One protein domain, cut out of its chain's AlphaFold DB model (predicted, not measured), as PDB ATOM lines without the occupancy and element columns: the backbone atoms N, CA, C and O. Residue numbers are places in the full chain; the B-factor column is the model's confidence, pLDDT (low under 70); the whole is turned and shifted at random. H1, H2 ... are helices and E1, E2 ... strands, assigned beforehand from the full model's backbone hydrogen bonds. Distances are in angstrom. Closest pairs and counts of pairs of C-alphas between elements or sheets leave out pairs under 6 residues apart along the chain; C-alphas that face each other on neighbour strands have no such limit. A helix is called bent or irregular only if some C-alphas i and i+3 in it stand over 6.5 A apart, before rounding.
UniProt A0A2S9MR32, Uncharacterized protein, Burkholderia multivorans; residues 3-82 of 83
ATOM      1  N   TRP A   3      12.413  29.079  11.878       94.88
ATOM      2  CA  TRP A   3      11.995  30.451  12.129       94.88
ATOM      3  C   TRP A   3      12.387  30.844  13.551       94.88
ATOM      4  O   TRP A   3      12.632  29.975  14.394       94.88
ATOM      5  N   ARG A   4      12.465  32.147  13.802       95.94
ATOM      6  CA  ARG A   4      12.638  32.715  15.142       95.94
ATOM      7  C   ARG A   4      11.935  34.059  15.235       95.94
ATOM      8  O   ARG A   4      11.816  34.749  14.226       95.94
ATOM      9  N   GLU A   5      11.533  34.435  16.439       95.12
ATOM     10  CA  GLU A   5      11.133  35.813  16.728       95.12
ATOM     11  C   GLU A   5      12.286  36.767  16.384       95.12
ATOM     12  O   GLU A   5      13.473  36.438  16.553       95.12
ATOM     13  N   CYS A   6      11.933  37.938  15.866       91.06
ATOM     14  CA  CYS A   6      12.874  39.010  15.580       91.06
ATOM     15  C   CYS A   6      12.270  40.376  15.923       91.06
ATOM     16  O   CYS A   6      11.096  40.481  16.267       91.06
ATOM     17  N   GLY A   7      13.096  41.421  15.867       89.06
ATOM     18  CA  GLY A   7      12.638  42.804  15.956       89.06
ATOM     19  C   GLY A   7      12.359  43.406  14.579       89.06
ATOM     20  O   GLY A   7      12.768  42.873  13.545       89.06
ATOM     21  N   GLN A   8      11.703  44.565  14.580       89.19
ATOM     22  CA  GLN A   8      11.595  45.421  13.398       89.19
ATOM     23  C   GLN A   8      12.972  45.966  12.981       89.19
ATOM     24  O   GLN A   8      13.941  45.911  13.740       89.19
ATOM     25  N   VAL A   9      13.043  46.566  11.788       90.31
ATOM     26  CA  VAL A   9      14.149  47.485  11.478       90.31
ATOM     27  C   VAL A   9      14.107  48.609  12.511       90.31
ATOM     28  O   VAL A   9      13.072  49.255  12.693       90.31
ATOM     29  N   ALA A  10      15.210  48.779  13.229       91.31
ATOM     30  CA  ALA A  10      15.257  49.595  14.422       91.31
ATOM     31  C   ALA A  10      15.200  51.094  14.094       91.31
ATOM     32  O   ALA A  10      15.570  51.543  13.008       91.31
ATOM     33  N   SER A  11      14.713  51.872  15.062       90.25
ATOM     34  CA  SER A  11      14.678  53.327  15.005       90.25
ATOM     35  C   SER A  11      15.220  53.898  16.303       90.25
ATOM     36  O   SER A  11      14.680  53.642  17.372       90.25
ATOM     37  N   GLU A  12      16.221  54.762  16.203       91.19
ATOM     38  CA  GLU A  12      16.779  55.492  17.347       91.19
ATOM     39  C   GLU A  12      15.873  56.651  17.814       91.19
ATOM     40  O   GLU A  12      16.276  57.459  18.641       91.19
ATOM     41  N   THR A  13      14.650  56.773  17.289       91.94
ATOM     42  CA  THR A  13      13.659  57.776  17.736       91.94
ATOM     43  C   THR A  13      12.492  57.159  18.501       91.94
ATOM     44  O   THR A  13      11.631  57.880  18.997       91.94
ATOM     45  N   VAL A  14      12.419  55.827  18.567       89.12
ATOM     46  CA  VAL A  14      11.338  55.118  19.249       89.12
ATOM     47  C   VAL A  14      11.755  53.692  19.592       89.12
ATOM     48  O   VAL A  14      12.155  52.924  18.722       89.12
ATOM     49  N   ALA A  15      11.553  53.300  20.847       88.31
ATOM     50  CA  ALA A  15      11.582  51.899  21.243       88.31
ATOM     51  C   ALA A  15      10.210  51.266  20.974       88.31
ATOM     52  O   ALA A  15       9.180  51.776  21.420       88.31
ATOM     53  N   ARG A  16      10.183  50.156  20.232       88.69
ATOM     54  CA  ARG A  16       8.947  49.440  19.892       88.69
ATOM     55  C   ARG A  16       8.899  48.098  20.602       88.69
ATOM     56  O   ARG A  16       9.893  47.377  20.639       88.69
ATOM     57  N   SER A  17       7.736  47.766  21.152       90.12
ATOM     58  CA  SER A  17       7.463  46.420  21.652       90.12
ATOM     59  C   SER A  17       7.354  45.433  20.492       90.12
ATOM     60  O   SER A  17       7.039  45.819  19.367       90.12
ATOM     61  N   TYR A  18       7.583  44.157  20.791       92.69
ATOM     62  CA  TYR A  18       7.344  43.069  19.852       92.69
ATOM     63  C   TYR A  18       5.895  43.089  19.344       92.69
ATOM     64  O   TYR A  18       4.971  43.198  20.154       92.69
ATOM     65  N   ALA A  19       5.699  42.971  18.030       92.44
ATOM     66  CA  ALA A  19       4.380  43.004  17.399       92.44
ATOM     67  C   ALA A  19       4.106  41.774  16.513       92.44
ATOM     68  O   ALA A  19       3.194  41.800  15.691       92.44
ATOM     69  N   GLY A  20       4.854  40.682  16.708       94.56
ATOM     70  CA  GLY A  20       4.651  39.418  15.989       94.56
ATOM     71  C   GLY A  20       5.622  39.185  14.831       94.56
ATOM     72  O   GLY A  20       5.399  38.295  14.011       94.56
ATOM     73  N   GLU A  21       6.702  39.958  14.738       94.69
ATOM     74  CA  GLU A  21       7.709  39.797  13.695       94.69
ATOM     75  C   GLU A  21       8.449  38.456  13.821       94.69
ATOM     76  O   GLU A  21       8.845  38.015  14.907       94.69
ATOM     77  N   ILE A  22       8.671  37.789  12.691       95.31
ATOM     78  CA  ILE A  22       9.470  36.565  12.639       95.31
ATOM     79  C   ILE A  22      10.477  36.634  11.498       95.31
ATOM     80  O   ILE A  22      10.181  37.106  10.400       95.31
ATOM     81  N   PHE A  23      11.671  36.111  11.750       93.88
ATOM     82  CA  PHE A  23      12.645  35.808  10.717       93.88
ATOM     83  C   PHE A  23      12.447  34.364  10.265       93.88
ATOM     84  O   PHE A  23      12.480  33.438  11.082       93.88
ATOM     85  N   ILE A  24      12.268  34.173   8.960       94.25
ATOM     86  CA  ILE A  24      12.187  32.859   8.328       94.25
ATOM     87  C   ILE A  24      13.520  32.614   7.622       94.25
ATOM     88  O   ILE A  24      13.906  33.379   6.743       94.25
ATOM     89  N   ASP A  25      14.216  31.546   8.005       93.06
ATOM     90  CA  ASP A  25      15.525  31.182   7.450       93.06
ATOM     91  C   ASP A  25      15.353  30.469   6.101       93.06
ATOM     92  O   ASP A  25      15.481  29.245   5.986       93.06
ATOM     93  N   VAL A  26      14.922  31.242   5.104       92.44
ATOM     94  CA  VAL A  26      14.666  30.810   3.730       92.44
ATOM     95  C   VAL A  26      15.187  31.897   2.784       92.44
ATOM     96  O   VAL A  26      14.852  33.069   2.974       92.44
ATOM     97  N   PRO A  27      16.005  31.548   1.775       92.00
ATOM     98  CA  PRO A  27      16.481  32.523   0.805       92.00
ATOM     99  C   PRO A  27      15.321  33.045  -0.048       92.00
ATOM    100  O   PRO A  27      14.396  32.309  -0.385       92.00
ATOM    101  N   PHE A  28      15.390  34.316  -0.434       92.31
ATOM    102  CA  PHE A  28      14.516  34.852  -1.471       92.31
ATOM    103  C   PHE A  28      14.977  34.321  -2.835       92.31
ATOM    104  O   PHE A  28      15.929  34.844  -3.415       92.31
ATOM    105  N   ASP A  29      14.335  33.252  -3.300       94.50
ATOM    106  CA  ASP A  29      14.646  32.542  -4.545       94.50
ATOM    107  C   ASP A  29      13.356  31.901  -5.086       94.50
ATOM    108  O   ASP A  29      12.723  31.086  -4.411       94.50
ATOM    109  N   ASP A  30      12.944  32.269  -6.299       92.12
ATOM    110  CA  ASP A  30      11.704  31.793  -6.924       92.12
ATOM    111  C   ASP A  30      11.772  30.329  -7.390       92.12
ATOM    112  O   ASP A  30      10.746  29.719  -7.707       92.12
ATOM    113  N   THR A  31      12.961  29.730  -7.370       96.44
ATOM    114  CA  THR A  31      13.177  28.302  -7.594       96.44
ATOM    115  C   THR A  31      13.193  27.504  -6.287       96.44
ATOM    116  O   THR A  31      12.990  26.283  -6.316       96.44
ATOM    117  N   ASP A  32      13.333  28.165  -5.130       96.75
ATOM    118  CA  ASP A  32      13.371  27.505  -3.826       96.75
ATOM    119  C   ASP A  32      11.980  27.018  -3.387       96.75
ATOM    120  O   ASP A  32      10.982  27.742  -3.307       96.75
ATOM    121  N   THR A  33      11.903  25.726  -3.068       96.44
ATOM    122  CA  THR A  33      10.631  25.076  -2.725       96.44
ATOM    123  C   THR A  33      10.059  25.504  -1.374       96.44
ATOM    124  O   THR A  33       8.853  25.365  -1.170       96.44
ATOM    125  N   GLN A  34      10.880  25.965  -0.428       96.69
ATOM    126  CA  GLN A  34      10.409  26.486   0.856       96.69
ATOM    127  C   GLN A  34       9.927  27.925   0.696       96.69
ATOM    128  O   GLN A  34       8.843  28.237   1.187       96.69
ATOM    129  N   TYR A  35      10.662  28.757  -0.047       96.06
ATOM    130  CA  TYR A  35      10.263  30.132  -0.347       96.06
ATOM    131  C   TYR A  35       8.888  30.160  -1.002       96.06
ATOM    132  O   TYR A  35       7.965  30.786  -0.487       96.06
ATOM    133  N   ARG A  36       8.692  29.356  -2.052       96.25
ATOM    134  CA  ARG A  36       7.397  29.250  -2.738       96.25
ATOM    135  C   ARG A  36       6.258  28.784  -1.833       96.25
ATOM    136  O   ARG A  36       5.116  29.161  -2.069       96.25
ATOM    137  N   LYS A  37       6.532  27.964  -0.809       96.44
ATOM    138  CA  LYS A  37       5.510  27.555   0.172       96.44
ATOM    139  C   LYS A  37       5.114  28.708   1.082       96.44
ATOM    140  O   LYS A  37       3.927  28.878   1.333       96.44
ATOM    141  N   VAL A  38       6.092  29.474   1.565       96.06
ATOM    142  CA  VAL A  38       5.845  30.673   2.380       96.06
ATOM    143  C   VAL A  38       5.083  31.703   1.557       96.06
ATOM    144  O   VAL A  38       4.031  32.165   1.988       96.06
ATOM    145  N   GLN A  39       5.548  31.972   0.338       96.44
ATOM    146  CA  GLN A  39       4.896  32.882  -0.592       96.44
ATOM    147  C   GLN A  39       3.454  32.452  -0.877       96.44
ATOM    148  O   GLN A  39       2.535  33.221  -0.646       96.44
ATOM    149  N   ALA A  40       3.215  31.200  -1.277       96.69
ATOM    150  CA  ALA A  40       1.862  30.719  -1.568       96.69
ATOM    151  C   ALA A  40       0.931  30.706  -0.340       96.69
ATOM    152  O   ALA A  40      -0.293  30.715  -0.501       96.69
ATOM    153  N   PHE A  41       1.491  30.646   0.872       96.62
ATOM    154  CA  PHE A  41       0.738  30.754   2.119       96.62
ATOM    155  C   PHE A  41       0.366  32.203   2.457       96.62
ATOM    156  O   PHE A  41      -0.703  32.423   3.017       96.62
ATOM    157  N   LEU A  42       1.228  33.170   2.134       96.75
ATOM    158  CA  LEU A  42       1.051  34.583   2.479       96.75
ATOM    159  C   LEU A  42       0.390  35.403   1.367       96.75
ATOM    160  O   LEU A  42      -0.289  36.376   1.673       96.75
ATOM    161  N   GLU A  43       0.546  34.997   0.109       97.44
ATOM    162  CA  GLU A  43       0.105  35.723  -1.083       97.44
ATOM    163  C   GLU A  43      -0.942  34.926  -1.886       97.44
ATOM    164  O   GLU A  43      -0.983  33.684  -1.900       97.44
ATOM    165  N   HIS A  44      -1.825  35.656  -2.557       97.31
ATOM    166  CA  HIS A  44      -2.646  35.176  -3.660       97.31
ATOM    167  C   HIS A  44      -1.797  35.037  -4.943       97.31
ATOM    168  O   HIS A  44      -0.683  35.553  -5.009       97.31
ATOM    169  N   PRO A  45      -2.276  34.321  -5.982       95.81
ATOM    170  CA  PRO A  45      -1.512  34.137  -7.224       95.81
ATOM    171  C   PRO A  45      -1.154  35.427  -7.980       95.81
ATOM    172  O   PRO A  45      -0.266  35.399  -8.826       95.81
ATOM    173  N   ASP A  46      -1.854  36.527  -7.711       95.69
ATOM    174  CA  ASP A  46      -1.599  37.867  -8.252       95.69
ATOM    175  C   ASP A  46      -0.601  38.687  -7.412       95.69
ATOM    176  O   ASP A  46      -0.229  39.790  -7.811       95.69
ATOM    177  N   GLY A  47      -0.130  38.137  -6.288       93.06
ATOM    178  CA  GLY A  47       0.815  38.776  -5.375       93.06
ATOM    179  C   GLY A  47       0.162  39.618  -4.277       93.06
ATOM    180  O   GLY A  47       0.882  40.205  -3.472       93.06
ATOM    181  N   GLU A  48      -1.172  39.690  -4.200       96.31
ATOM    182  CA  GLU A  48      -1.833  40.357  -3.075       96.31
ATOM    183  C   GLU A  48      -1.672  39.545  -1.780       96.31
ATOM    184  O   GLU A  48      -1.754  38.316  -1.781       96.31
ATOM    185  N   MET A  49      -1.452  40.224  -0.650       97.75
ATOM    186  CA  MET A  49      -1.372  39.569   0.661       97.75
ATOM    187  C   MET A  49      -2.728  38.967   1.051       97.75
ATOM    188  O   MET A  49      -3.760  39.612   0.912       97.75
ATOM    189  N   ARG A  50      -2.724  37.750   1.605       97.75
ATOM    190  CA  ARG A  50      -3.934  37.055   2.093       97.75
ATOM    191  C   ARG A  50      -4.441  37.553   3.442       97.75
ATOM    192  O   ARG A  50      -5.583  37.277   3.800       97.75
ATOM    193  N   PHE A  51      -3.570  38.188   4.217       96.94
ATOM    194  CA  PHE A  51      -3.875  38.699   5.547       96.94
ATOM    195  C   PHE A  51      -3.617  40.204   5.555       96.94
ATOM    196  O   PHE A  51      -2.491  40.635   5.297       96.94
ATOM    197  N   ASP A  52      -4.652  40.989   5.848       96.31
ATOM    198  CA  ASP A  52      -4.621  42.454   5.746       96.31
ATOM    199  C   ASP A  52      -3.618  43.113   6.712       96.31
ATOM    200  O   ASP A  52      -3.122  44.215   6.462       96.31
ATOM    201  N   ASP A  53      -3.314  42.441   7.821       95.50
ATOM    202  CA  ASP A  53      -2.429  42.897   8.890       95.50
ATOM    203  C   ASP A  53      -1.011  42.310   8.810       95.50
ATOM    204  O   ASP A  53      -0.136  42.711   9.580       95.50
ATOM    205  N   VAL A  54      -0.742  41.419   7.850       95.06
ATOM    206  CA  VAL A  54       0.579  40.812   7.663       95.06
ATOM    207  C   VAL A  54       1.318  41.497   6.522       95.06
ATOM    208  O   VAL A  54       0.781  41.778   5.452       95.06
ATOM    209  N   ARG A  55       2.610  41.735   6.736       93.38
ATOM    210  CA  ARG A  55       3.535  42.163   5.687       93.38
ATOM    211  C   ARG A  55       4.571  41.075   5.462       93.38
ATOM    212  O   ARG A  55       5.147  40.565   6.417       93.38
ATOM    213  N   PHE A  56       4.829  40.767   4.197       93.69
ATOM    214  CA  PHE A  56       5.902  39.876   3.780       93.69
ATOM    215  C   PHE A  56       6.936  40.688   3.004       93.69
ATOM    216  O   PHE A  56       6.607  41.343   2.019       93.69
ATOM    217  N   TYR A  57       8.175  40.730   3.490       89.69
ATOM    218  CA  TYR A  57       9.235  41.525   2.876       89.69
ATOM    219  C   TYR A  57      10.593  40.848   3.018       89.69
ATOM    220  O   TYR A  57      10.862  40.120   3.973       89.69
ATOM    221  N   VAL A  58      11.470  41.139   2.063       91.81
ATOM    222  CA  VAL A  58      12.863  40.698   2.063       91.81
ATOM    223  C   VAL A  58      13.737  41.840   2.552       91.81
ATOM    224  O   VAL A  58      13.663  42.959   2.042       91.81
ATOM    225  N   VAL A  59      14.605  41.554   3.517       89.56
ATOM    226  CA  VAL A  59      15.635  42.496   3.960       89.56
ATOM    227  C   VAL A  59      16.915  42.185   3.195       89.56
ATOM    228  O   VAL A  59      17.523  41.134   3.383       89.56
ATOM    229  N   THR A  60      17.329  43.088   2.307       90.75
ATOM    230  CA  THR A  60      18.597  42.922   1.587       90.75
ATOM    231  C   THR A  60      19.773  43.014   2.556       90.75
ATOM    232  O   THR A  60      19.701  43.715   3.568       90.75
ATOM    233  N   LEU A  61      20.898  42.373   2.218       90.56
ATOM    234  CA  LEU A  61      22.116  42.442   3.032       90.56
ATOM    235  C   LEU A  61      22.522  43.894   3.326       90.56
ATOM    236  O   LEU A  61      22.862  44.226   4.454       90.56
ATOM    237  N   GLN A  62      22.429  44.780   2.333       94.00
ATOM    238  CA  GLN A  62      22.746  46.196   2.509       94.00
ATOM    239  C   GLN A  62      21.871  46.866   3.579       94.00
ATOM    240  O   GLN A  62      22.375  47.681   4.348       94.00
ATOM    241  N   VAL A  63      20.573  46.553   3.630       92.31
ATOM    242  CA  VAL A  63      19.664  47.090   4.655       92.31
ATOM    243  C   VAL A  63      19.958  46.457   6.014       92.31
ATOM    244  O   VAL A  63      20.058  47.184   6.997       92.31
ATOM    245  N   ALA A  64      20.179  45.142   6.066       91.38
ATOM    246  CA  ALA A  64      20.527  44.441   7.301       91.38
ATOM    247  C   ALA A  64      21.803  45.015   7.939       91.38
ATOM    248  O   ALA A  64      21.826  45.311   9.131       91.38
ATOM    249  N   MET A  65      22.836  45.275   7.133       94.31
ATOM    250  CA  MET A  65      24.104  45.831   7.614       94.31
ATOM    251  C   MET A  65      23.982  47.259   8.157       94.31
ATOM    252  O   MET A  65      24.760  47.632   9.027       94.31
ATOM    253  N   LYS A  66      23.003  48.053   7.699       93.94
ATOM    254  CA  LYS A  66      22.705  49.370   8.295       93.94
ATOM    255  C   LYS A  66      22.042  49.268   9.667       93.94
ATOM    256  O   LYS A  66      22.019  50.256  10.384       93.94
ATOM    257  N   ASN A  67      21.447  48.121   9.984       92.69
ATOM    258  CA  ASN A  67      20.735  47.892  11.235       92.69
ATOM    259  C   ASN A  67      21.590  47.154  12.274       92.69
ATOM    260  O   ASN A  67      21.267  47.202  13.454       92.69
ATOM    261  N   ALA A  68      22.659  46.482  11.838       93.12
ATOM    262  CA  ALA A  68      23.460  45.569  12.652       93.12
ATOM    263  C   ALA A  68      24.123  46.218  13.882       93.12
ATOM    264  O   ALA A  68      24.394  45.527  14.856       93.12
ATOM    265  N   HIS A  69      24.376  47.532  13.877       93.19
ATOM    266  CA  HIS A  69      24.978  48.220  15.030       93.19
ATOM    267  C   HIS A  69      24.055  48.256  16.257       93.19
ATOM    268  O   HIS A  69      24.541  48.341  17.380       93.19
ATOM    269  N   HIS A  70      22.738  48.120  16.074       92.38
ATOM    270  CA  HIS A  70      21.788  48.019  17.188       92.38
ATOM    271  C   HIS A  70      21.913  46.701  17.971       92.38
ATOM    272  O   HIS A  70      21.412  46.612  19.093       92.38
ATOM    273  N   ASP A  71      22.567  45.686  17.395       90.56
ATOM    274  CA  ASP A  71      22.830  44.402  18.052       90.56
ATOM    275  C   ASP A  71      24.062  44.467  18.975       90.56
ATOM    276  O   ASP A  71      24.360  43.505  19.691       90.56
ATOM    277  N   GLU A  72      24.799  45.586  18.978       94.25
ATOM    278  CA  GLU A  72      25.929  45.778  19.881       94.25
ATOM    279  C   GLU A  72      25.473  45.699  21.349       94.25
ATOM    280  O   GLU A  72      24.528  46.391  21.750       94.25
ATOM    281  N   PRO A  73      26.157  44.915  22.203       95.12
ATOM    282  CA  PRO A  73      25.814  44.829  23.617       95.12
ATOM    283  C   PRO A  73      25.713  46.209  24.289       95.12
ATOM    284  O   PRO A  73      26.614  47.053  24.200       95.12
ATOM    285  N   GLY A  74      24.586  46.441  24.964       93.38
ATOM    286  CA  GLY A  74      24.281  47.689  25.664       93.38
ATOM    287  C   GLY A  74      23.984  48.891  24.764       93.38
ATOM    288  O   GLY A  74      23.940  50.006  25.277       93.38
ATOM    289  N   PHE A  75      23.810  48.713  23.445       93.69
ATOM    290  CA  PHE A  75      23.414  49.805  22.548       93.69
ATOM    291  C   PHE A  75      22.153  50.509  23.062       93.69
ATOM    292  O   PHE A  75      22.162  51.721  23.272       93.69
ATOM    293  N   TRP A  76      21.102  49.733  23.334       91.50
ATOM    294  CA  TRP A  76      19.814  50.263  23.777       91.50
ATOM    295  C   TRP A  76      19.854  50.861  25.183       91.50
ATOM    296  O   TRP A  76      19.159  51.843  25.419       91.50
ATOM    297  N   ASP A  77      20.705  50.345  26.076       94.19
ATOM    298  CA  ASP A  77      20.909  50.934  27.406       94.19
ATOM    299  C   ASP A  77      21.530  52.336  27.281       94.19
ATOM    300  O   ASP A  77      20.990  53.312  27.794       94.19
ATOM    301  N   ARG A  78      22.615  52.463  26.498       94.44
ATOM    302  CA  ARG A  78      23.279  53.758  26.240       94.44
ATOM    303  C   ARG A  78      22.374  54.742  25.509       94.44
ATOM    304  O   ARG A  78      22.457  55.946  25.735       94.44
ATOM    305  N   TRP A  79      21.570  54.245  24.578       93.00
ATOM    306  CA  TRP A  79      20.597  55.057  23.862       93.00
ATOM    307  C   TRP A  79      19.516  55.587  24.812       93.00
ATOM    308  O   TRP A  79      19.231  56.780  24.784       93.00
ATOM    309  N   ALA A  80      18.984  54.738  25.700       91.00
ATOM    310  CA  ALA A  80      17.953  55.118  26.665       91.00
ATOM    311  C   ALA A  80      18.442  56.165  27.681       91.00
ATOM    312  O   ALA A  80      17.672  57.046  28.052       91.00
ATOM    313  N   ASP A  81      19.716  56.120  28.082       93.19
ATOM    314  CA  ASP A  81      20.323  57.128  28.967       93.19
ATOM    315  C   ASP A  81      20.377  58.541  28.344       93.19
ATOM    316  O   ASP A  81      20.504  59.530  29.066       93.19
ATOM    317  N   ASN A  82      20.303  58.646  27.012       85.06
ATOM    318  CA  ASN A  82      20.417  59.901  26.260       85.06
ATOM    319  C   ASN A  82      19.086  60.375  25.647       85.06
ATOM    320  O   ASN A  82      19.104  61.276  24.800       85.06
TER     321      ASN A  82
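What this domain is: This is residues 3 to 82 of the 83 residues of an uncharacterized protein of Burkholderia multivorans (UniProt A0A2S9MR32). This is a loose, elongated chain of loops with helix H1 at one end of its length and the small helix H3 at the other, while a short two-strand hairpin, E1 and E2, sits near the middle. The long loop of residues 6 to 21 reaches from the hairpin toward the H3 end and folds back, and residues 43 to 60 run from H1 to helix H2, which lies between the hairpin and H3 along the length. The printed part has 80 residues with two named strands and three named helices, in the order E1, E2, H1, H2, H3; the sheet, E1 - E2, is antiparallel. The class is mostly helix, though under half of the residues are in named elements. The radius of gyration of the C-alphas is 15.5 A and the spans are 48 by 25 by 19 A.

Where its parts are: Find C-alpha 3 at (11.995, 30.451, 12.129), where E1, residues 3 to 5, begins; E2 is residues 22 to 24. H1, residues 33 to 42, runs 14.5 A from C-alpha 33 at (10.631, 25.076, -2.725). H2, residues 61 to 71, runs 15.2 A and is irregular: C-alphas 66 and 69 are 7.2 A apart. H3, residues 75 to 80, ends at C-alpha 80, (17.953, 55.118, 26.665).

How they stand to each other: Look first at the hairpin, where N 23 and O 4 are 2.8 A apart, within hydrogen-bond range. H1 is apart from H2 and H3. H2 and H3 are close but not clearly touching; their closest C-alphas, of His 70 and Trp 76, are 7.2 A apart. Every O i to N i+4 pair is within range in H3, against 5 of 6 in H1 and 4 of 7 in H2.

The domain as a whole: The farthest C-alphas, of Pro 45 and Asp 81, are 48.1 A apart. The printed part has no cut. The links E1 to E2 and H1 to H2 are long. No printed residue is under 70 in pLDDT.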